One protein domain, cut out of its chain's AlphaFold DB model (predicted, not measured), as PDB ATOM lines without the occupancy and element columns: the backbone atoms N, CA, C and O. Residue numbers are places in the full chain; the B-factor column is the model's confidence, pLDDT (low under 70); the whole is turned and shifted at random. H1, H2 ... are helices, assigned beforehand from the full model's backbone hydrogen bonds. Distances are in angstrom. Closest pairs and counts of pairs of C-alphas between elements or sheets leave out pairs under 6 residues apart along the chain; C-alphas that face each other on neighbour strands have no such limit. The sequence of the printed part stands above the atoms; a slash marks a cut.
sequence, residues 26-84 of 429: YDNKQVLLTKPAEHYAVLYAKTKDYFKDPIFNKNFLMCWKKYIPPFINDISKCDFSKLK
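What this domain is: This is residues 26 to 84 of the 429 residues of the protein "TOPEUc domain-containing protein" of viral metagenome (UniProt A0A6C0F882). There is little regular structure: two short helices, H1 then H2, stand side by side as a helical hairpin, and a long stretch with no named element, residues 65 to 84, follows them. Residues 26 to 34 lead into H1, and after H2 the tail, residues 65 to 84, folds back and crosses from the side of H2 to that of H1. The printed part has 59 residues, 22 of them in the two named helices, with no named strand; the class is all helix. It is compact and rounded, with a radius of gyration of the C-alphas of 10.6 A and spans of 26 by 21 by 21 A.

Where its parts are: H1 is residues 35 to 45, 15.2 A long, from C-alpha 35 at (26.596, 27.810, 32.507). H2 is residues 54 to 64, 15.1 A long, ending with C-alpha 64 at (16.072, 22.308, 30.679).

How they stand to each other: H1 and H2 touch, their closest C-alphas, of Tyr 40 and Trp 64, being 6.5 A apart. They run opposite ways at a shallow tilt of 15 degrees. In both, every O i to N i+4 pair is within hydrogen-bond range.

The domain as a whole: The two C-alphas farthest apart, of Asp 49 and Pro 70, are 26.5 A apart. The link from H1 to H2 is short. The printed part has no cut, and no printed residue is under 70 in pLDDT.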
ATOM      1  N   TYR A  26      24.137  12.602  37.553       97.31
ATOM      2  CA  TYR A  26      23.044  11.875  36.929       97.31
ATOM      3  C   TYR A  26      23.325  10.383  37.050       97.31
ATOM      4  O   TYR A  26      24.379   9.923  36.614       97.31
ATOM      5  N   ASP A  27      22.401   9.639  37.658       96.19
ATOM      6  CA  ASP A  27      22.544   8.195  37.875       96.19
ATOM      7  C   ASP A  27      23.879   7.838  38.565       96.19
ATOM      8  O   ASP A  27      24.653   6.993  38.115       96.19
ATOM      9  N   ASN A  28      24.188   8.579  39.637       94.06
ATOM     10  CA  ASN A  28      25.424   8.501  40.429       94.06
ATOM     11  C   ASN A  28      26.733   8.818  39.678       94.06
ATOM     12  O   ASN A  28      27.810   8.687  40.256       94.06
ATOM     13  N   LYS A  29      26.670   9.280  38.425       95.56
ATOM     14  CA  LYS A  29      27.838   9.728  37.657       95.56
ATOM     15  C   LYS A  29      27.904  11.245  37.626       95.56
ATOM     16  O   LYS A  29      26.907  11.905  37.334       95.56
ATOM     17  N   GLN A  30      29.078  11.802  37.909       94.88
ATOM     18  CA  GLN A  30      29.301  13.242  37.819       94.88
ATOM     19  C   GLN A  30      29.147  13.713  36.368       94.88
ATOM     20  O   GLN A  30      29.683  13.099  35.447       94.88
ATOM     21  N   VAL A  31      28.426  14.817  36.176       95.19
ATOM     22  CA  VAL A  31      28.246  15.449  34.868       95.19
ATOM     23  C   VAL A  31      28.559  16.933  34.989       95.19
ATOM     24  O   VAL A  31      27.971  17.635  35.810       95.19
ATOM     25  N   LEU A  32      29.462  17.415  34.138       93.25
ATOM     26  CA  LEU A  32      29.764  18.836  34.031       93.25
ATOM     27  C   LEU A  32      28.631  19.551  33.284       93.25
ATOM     28  O   LEU A  32      28.307  19.203  32.147       93.25
ATOM     29  N   LEU A  33      28.021  20.548  33.922       95.94
ATOM     30  CA  LEU A  33      26.958  21.348  33.320       95.94
ATOM     31  C   LEU A  33      27.528  22.616  32.691       95.94
ATOM     32  O   LEU A  33      28.369  23.295  33.266       95.94
ATOM     33  N   THR A  34      27.003  23.002  31.530       95.81
ATOM     34  CA  THR A  34      27.275  24.334  30.979       95.81
ATOM     35  C   THR A  34      26.667  25.419  31.874       95.81
ATOM     36  O   THR A  34      25.708  25.176  32.608       95.81
ATOM     37  N   LYS A  35      27.152  26.661  31.770       96.06
ATOM     38  CA  LYS A  35      26.596  27.810  32.507       96.06
ATOM     39  C   LYS A  35      25.055  27.930  32.462       96.06
ATOM     40  O   LYS A  35      24.463  28.103  33.530       96.06
ATOM     41  N   PRO A  36      24.375  27.871  31.296       95.25
ATOM     42  CA  PRO A  36      22.912  27.927  31.261       95.25
ATOM     43  C   PRO A  36      22.252  26.687  31.884       95.25
ATOM     44  O   PRO A  36      21.252  26.825  32.589       95.25
ATOM     45  N   ALA A  37      22.830  25.494  31.699       96.75
ATOM     46  CA  ALA A  37      22.321  24.270  32.311       96.75
ATOM     47  C   ALA A  37      22.422  24.300  33.840       96.75
ATOM     48  O   ALA A  37      21.449  23.969  34.520       96.75
ATOM     49  N   GLU A  38      23.559  24.749  34.377       97.81
ATOM     50  CA  GLU A  38      23.780  24.918  35.812       97.81
ATOM     51  C   GLU A  38      22.784  25.922  36.400       97.81
ATOM     52  O   GLU A  38      22.150  25.634  37.412       97.81
ATOM     53  N   HIS A  39      22.562  27.067  35.742       97.50
ATOM     54  CA  HIS A  39      21.602  28.066  36.216       97.50
ATOM     55  C   HIS A  39      20.199  27.469  36.412       97.50
ATOM     56  O   HIS A  39      19.576  27.669  37.456       97.50
ATOM     57  N   TYR A  40      19.715  26.693  35.439       97.38
ATOM     58  CA  TYR A  40      18.400  26.046  35.506       97.38
ATOM     59  C   TYR A  40      18.359  24.992  36.615       97.38
ATOM     60  O   TYR A  40      17.391  24.934  37.377       97.38
ATOM     61  N   ALA A  41      19.428  24.208  36.754       97.12
ATOM     62  CA  ALA A  41      19.552  23.206  37.802       97.12
ATOM     63  C   ALA A  41      19.558  23.842  39.207       97.12
ATOM     64  O   ALA A  41      18.868  23.355  40.102       97.12
ATOM     65  N   VAL A  42      20.239  24.978  39.400       97.38
ATOM     66  CA  VAL A  42      20.231  25.742  40.663       97.38
ATOM     67  C   VAL A  42      18.834  26.286  40.981       97.38
ATOM     68  O   VAL A  42      18.391  26.221  42.134       97.38
ATOM     69  N   LEU A  43      18.106  26.798  39.982       96.50
ATOM     70  CA  LEU A  43      16.722  27.253  40.161       96.50
ATOM     71  C   LEU A  43      15.807  26.111  40.622       96.50
ATOM     72  O   LEU A  43      14.994  26.292  41.539       96.50
ATOM     73  N   TYR A  44      15.962  24.930  40.026       96.44
ATOM     74  CA  TYR A  44      15.211  23.737  40.404       96.44
ATOM     75  C   TYR A  44      15.582  23.261  41.811       96.44
ATOM     76  O   TYR A  44      14.700  23.117  42.657       96.44
ATOM     77  N   ALA A  45      16.878  23.153  42.120       95.38
ATOM     78  CA  ALA A  45      17.395  22.753  43.431       95.38
ATOM     79  C   ALA A  45      16.850  23.611  44.586       95.38
ATOM     80  O   ALA A  45      16.626  23.119  45.697       95.38
ATOM     81  N   LYS A  46      16.618  24.905  44.334       92.81
ATOM     82  CA  LYS A  46      16.079  25.859  45.316       92.81
ATOM     83  C   LYS A  46      14.555  25.912  45.377       92.81
ATOM     84  O   LYS A  46      13.999  26.603  46.239       92.81
ATOM     85  N   THR A  47      13.856  25.203  44.500       89.94
ATOM     86  CA  THR A  47      12.396  25.205  44.487       89.94
ATOM     87  C   THR A  47      11.844  24.213  45.505       89.94
ATOM     88  O   THR A  47      11.786  23.019  45.268       89.94
ATOM     89  N   LYS A  48      11.402  24.717  46.661       80.81
ATOM     90  CA  LYS A  48      10.770  23.893  47.706       80.81
ATOM     91  C   LYS A  48       9.421  23.326  47.252       80.81
ATOM     92  O   LYS A  48       8.711  23.990  46.505       80.81
ATOM     93  N   ASP A  49       9.079  22.144  47.760       76.31
ATOM     94  CA  ASP A  49       7.752  21.505  47.721       76.31
ATOM     95  C   ASP A  49       7.255  20.973  46.362       76.31
ATOM     96  O   ASP A  49       6.341  20.153  46.342       76.31
ATOM     97  N   TYR A  50       7.880  21.342  45.238       80.94
ATOM     98  CA  TYR A  50       7.430  20.920  43.900       80.94
ATOM     99  C   TYR A  50       8.150  19.693  43.323       80.94
ATOM    100  O   TYR A  50       7.723  19.182  42.296       80.94
ATOM    101  N   PHE A  51       9.183  19.156  43.983       77.31
ATOM    102  CA  PHE A  51       9.936  17.992  43.478       77.31
ATOM    103  C   PHE A  51       9.081  16.729  43.270       77.31
ATOM    104  O   PHE A  51       9.469  15.842  42.517       77.31
ATOM    105  N   LYS A  52       7.933  16.632  43.955       85.88
ATOM    106  CA  LYS A  52       6.986  15.510  43.842       85.88
ATOM    107  C   LYS A  52       5.872  15.758  42.818       85.88
ATOM    108  O   LYS A  52       5.006  14.908  42.654       85.88
ATOM    109  N   ASP A  53       5.851  16.919  42.169       92.81
ATOM    110  CA  ASP A  53       4.787  17.304  41.249       92.81
ATOM    111  C   ASP A  53       5.138  16.873  39.812       92.81
ATOM    112  O   ASP A  53       6.040  17.449  39.197       92.81
ATOM    113  N   PRO A  54       4.434  15.878  39.237       93.88
ATOM    114  CA  PRO A  54       4.807  15.304  37.947       93.88
ATOM    115  C   PRO A  54       4.684  16.301  36.789       93.88
ATOM    116  O   PRO A  54       5.501  16.276  35.871       93.88
ATOM    117  N   ILE A  55       3.706  17.214  36.831       95.00
ATOM    118  CA  ILE A  55       3.547  18.238  35.786       95.00
ATOM    119  C   ILE A  55       4.662  19.275  35.911       95.00
ATOM    120  O   ILE A  55       5.243  19.667  34.900       95.00
ATOM    121  N   PHE A  56       4.996  19.682  37.140       95.81
ATOM    122  CA  PHE A  56       6.105  20.604  37.381       95.81
ATOM    123  C   PHE A  56       7.424  20.039  36.839       95.81
ATOM    124  O   PHE A  56       8.119  20.698  36.066       95.81
ATOM    125  N   ASN A  57       7.724  18.792  37.195       95.56
ATOM    126  CA  ASN A  57       8.926  18.075  36.789       95.56
ATOM    127  C   ASN A  57       9.017  17.908  35.268       95.56
ATOM    128  O   ASN A  57      10.053  18.204  34.673       95.56
ATOM    129  N   LYS A  58       7.912  17.497  34.630       96.12
ATOM    130  CA  LYS A  58       7.813  17.368  33.171       96.12
ATOM    131  C   LYS A  58       8.092  18.698  32.469       96.12
ATOM    132  O   LYS A  58       8.915  18.751  31.555       96.12
ATOM    133  N   ASN A  59       7.424  19.767  32.898       96.44
ATOM    134  CA  ASN A  59       7.555  21.088  32.283       96.44
ATOM    135  C   ASN A  59       8.958  21.676  32.477       96.44
ATOM    136  O   ASN A  59       9.522  22.238  31.536       96.44
ATOM    137  N   PHE A  60       9.545  21.508  33.668       97.12
ATOM    138  CA  PHE A  60      10.914  21.941  33.932       97.12
ATOM    139  C   PHE A  60      11.910  21.197  33.044       97.12
ATOM    140  O   PHE A  60      12.697  21.838  32.347       97.12
ATOM    141  N   LEU A  61      11.846  19.861  33.016       96.31
ATOM    142  CA  LEU A  61      12.751  19.047  32.208       96.31
ATOM    143  C   LEU A  61      12.654  19.421  30.725       96.31
ATOM    144  O   LEU A  61      13.673  19.527  30.051       96.31
ATOM    145  N   MET A  62      11.448  19.697  30.224       95.88
ATOM    146  CA  MET A  62      11.251  20.161  28.850       95.88
ATOM    147  C   MET A  62      11.982  21.481  28.555       95.88
ATOM    148  O   MET A  62      12.576  21.625  27.490       95.88
ATOM    149  N   CYS A  63      11.975  22.435  29.490       96.44
ATOM    150  CA  CYS A  63      12.737  23.680  29.354       96.44
ATOM    151  C   CYS A  63      14.250  23.448  29.465       96.44
ATOM    152  O   CYS A  63      15.024  24.065  28.737       96.44
ATOM    153  N   TRP A  64      14.667  22.562  30.371       97.19
ATOM    154  CA  TRP A  64      16.072  22.308  30.679       97.19
ATOM    155  C   TRP A  64      16.798  21.506  29.591       97.19
ATOM    156  O   TRP A  64      17.973  21.764  29.339       97.19
ATOM    157  N   LYS A  65      16.079  20.627  28.872       95.94
ATOM    158  CA  LYS A  65      16.575  19.816  27.740       95.94
ATOM    159  C   LYS A  65      17.344  20.604  26.675       95.94
ATOM    160  O   LYS A  65      18.203  20.035  26.018       95.94
ATOM    161  N   LYS A  66      17.075  21.904  26.526       95.00
ATOM    162  CA  LYS A  66      17.788  22.791  25.590       95.00
ATOM    163  C   LYS A  66      19.272  22.980  25.925       95.00
ATOM    164  O   LYS A  66      20.035  23.376  25.053       95.00
ATOM    165  N   TYR A  67      19.662  22.755  27.179       96.19
ATOM    166  CA  TYR A  67      20.987  23.107  27.696       96.19
ATOM    167  C   TYR A  67      21.784  21.905  28.220       96.19
ATOM    168  O   TYR A  67      22.968  22.054  28.524       96.19
ATOM    169  N   ILE A  68      21.157  20.733  28.335       95.25
ATOM    170  CA  ILE A  68      21.760  19.511  28.885       95.25
ATOM    171  C   ILE A  68      22.001  18.451  27.807       95.25
ATOM    172  O   ILE A  68      21.298  18.437  26.795       95.25
ATOM    173  N   PRO A  69      22.944  17.520  28.031       93.50
ATOM    174  CA  PRO A  69      23.132  16.372  27.153       93.50
ATOM    175  C   PRO A  69      21.872  15.491  27.024       93.50
ATOM    176  O   PRO A  69      21.173  15.285  28.022       93.50
ATOM    177  N   PRO A  70      21.612  14.876  25.850       93.56
ATOM    178  CA  PRO A  70      20.406  14.071  25.609       93.56
ATOM    179  C   PRO A  70      20.219  12.857  26.532       93.56
ATOM    180  O   PRO A  70      19.089  12.411  26.734       93.56
ATOM    181  N   PHE A  71      21.304  12.315  27.098       94.31
ATOM    182  CA  PHE A  71      21.234  11.174  28.017       94.31
ATOM    183  C   PHE A  71      20.575  11.525  29.364       94.31
ATOM    184  O   PHE A  71      20.114  10.626  30.067       94.31
ATOM    185  N   ILE A  72      20.488  12.816  29.716       94.62
ATOM    186  CA  ILE A  72      19.747  13.294  30.886       94.62
ATOM    187  C   ILE A  72      18.279  13.458  30.490       94.62
ATOM    188  O   ILE A  72      17.859  14.483  29.950       94.62
ATOM    189  N   ASN A  73      17.482  12.425  30.752       93.75
ATOM    190  CA  ASN A  73      16.079  12.371  30.332       93.75
ATOM    191  C   ASN A  73      15.091  12.052  31.464       93.75
ATOM    192  O   ASN A  73      13.884  12.134  31.239       93.75
ATOM    193  N   ASP A  74      15.592  11.761  32.663       93.38
ATOM    194  CA  ASP A  74      14.792  11.457  33.842       93.38
ATOM    195  C   ASP A  74      15.247  12.316  35.026       93.38
ATOM    196  O   ASP A  74      16.354  12.188  35.551       93.38
ATOM    197  N   ILE A  75      14.366  13.210  35.470       93.38
ATOM    198  CA  ILE A  75      14.667  14.122  36.574       93.38
ATOM    199  C   ILE A  75      14.851  13.394  37.910       93.38
ATOM    200  O   ILE A  75      15.504  13.929  38.801       93.38
ATOM    201  N   SER A  76      14.276  12.197  38.065       92.31
ATOM    202  CA  SER A  76      14.376  11.414  39.300       92.31
ATOM    203  C   SER A  76      15.784  10.855  39.521       92.31
ATOM    204  O   SER A  76      16.180  10.635  40.661       92.31
ATOM    205  N   LYS A  77      16.565  10.713  38.442       95.62
ATOM    206  CA  LYS A  77      17.969  10.279  38.468       95.62
ATOM    207  C   LYS A  77      18.963  11.425  38.677       95.62
ATOM    208  O   LYS A  77      20.167  11.187  38.728       95.62
ATOM    209  N   CYS A  78      18.485  12.666  38.746       95.69
ATOM    210  CA  CYS A  78      19.320  13.852  38.898       95.69
ATOM    211  C   CYS A  78      19.555  14.178  40.382       95.69
ATOM    212  O   CYS A  78      18.600  14.382  41.135       95.69
ATOM    213  N   ASP A  79      20.815  14.327  40.792       95.69
ATOM    214  CA  ASP A  79      21.171  14.814  42.126       95.69
ATOM    215  C   ASP A  79      21.400  16.334  42.121       95.69
ATOM    216  O   ASP A  79      22.413  16.848  41.648       95.69
ATOM    217  N   PHE A  80      20.442  17.062  42.703       94.88
ATOM    218  CA  PHE A  80      20.485  18.518  42.866       94.88
ATOM    219  C   PHE A  80      20.970  18.970  44.254       94.88
ATOM    220  O   PHE A  80      20.906  20.158  44.579       94.88
ATOM    221  N   SER A  81      21.387  18.049  45.127       93.12
ATOM    222  CA  SER A  81      21.650  18.328  46.543       93.12
ATOM    223  C   SER A  81      22.728  19.396  46.745       93.12
ATOM    224  O   SER A  81      22.507  20.353  47.495       93.12
ATOM    225  N   LYS A  82      23.850  19.288  46.026       94.38
ATOM    226  CA  LYS A  82      24.982  20.226  46.100       94.38
ATOM    227  C   LYS A  82      24.659  21.598  45.505       94.38
ATOM    228  O   LYS A  82      25.166  22.600  45.992       94.38
ATOM    229  N   LEU A  83      23.723  21.677  44.558       95.12
ATOM    230  CA  LEU A  83      23.292  22.934  43.932       95.12
ATOM    231  C   LEU A  83      22.453  23.830  44.860       95.12
ATOM    232  O   LEU A  83      22.240  25.015  44.584       95.12
ATOM    233  N   LYS A  84      21.974  23.306  45.997       93.19
ATOM    234  CA  LYS A  84      21.191  24.086  46.971       93.19
ATOM    235  C   LYS A  84      21.993  25.228  47.600       93.19
ATOM    236  O   LYS A  84      21.388  26.240  47.970       93.19
TER     237      LYS A  84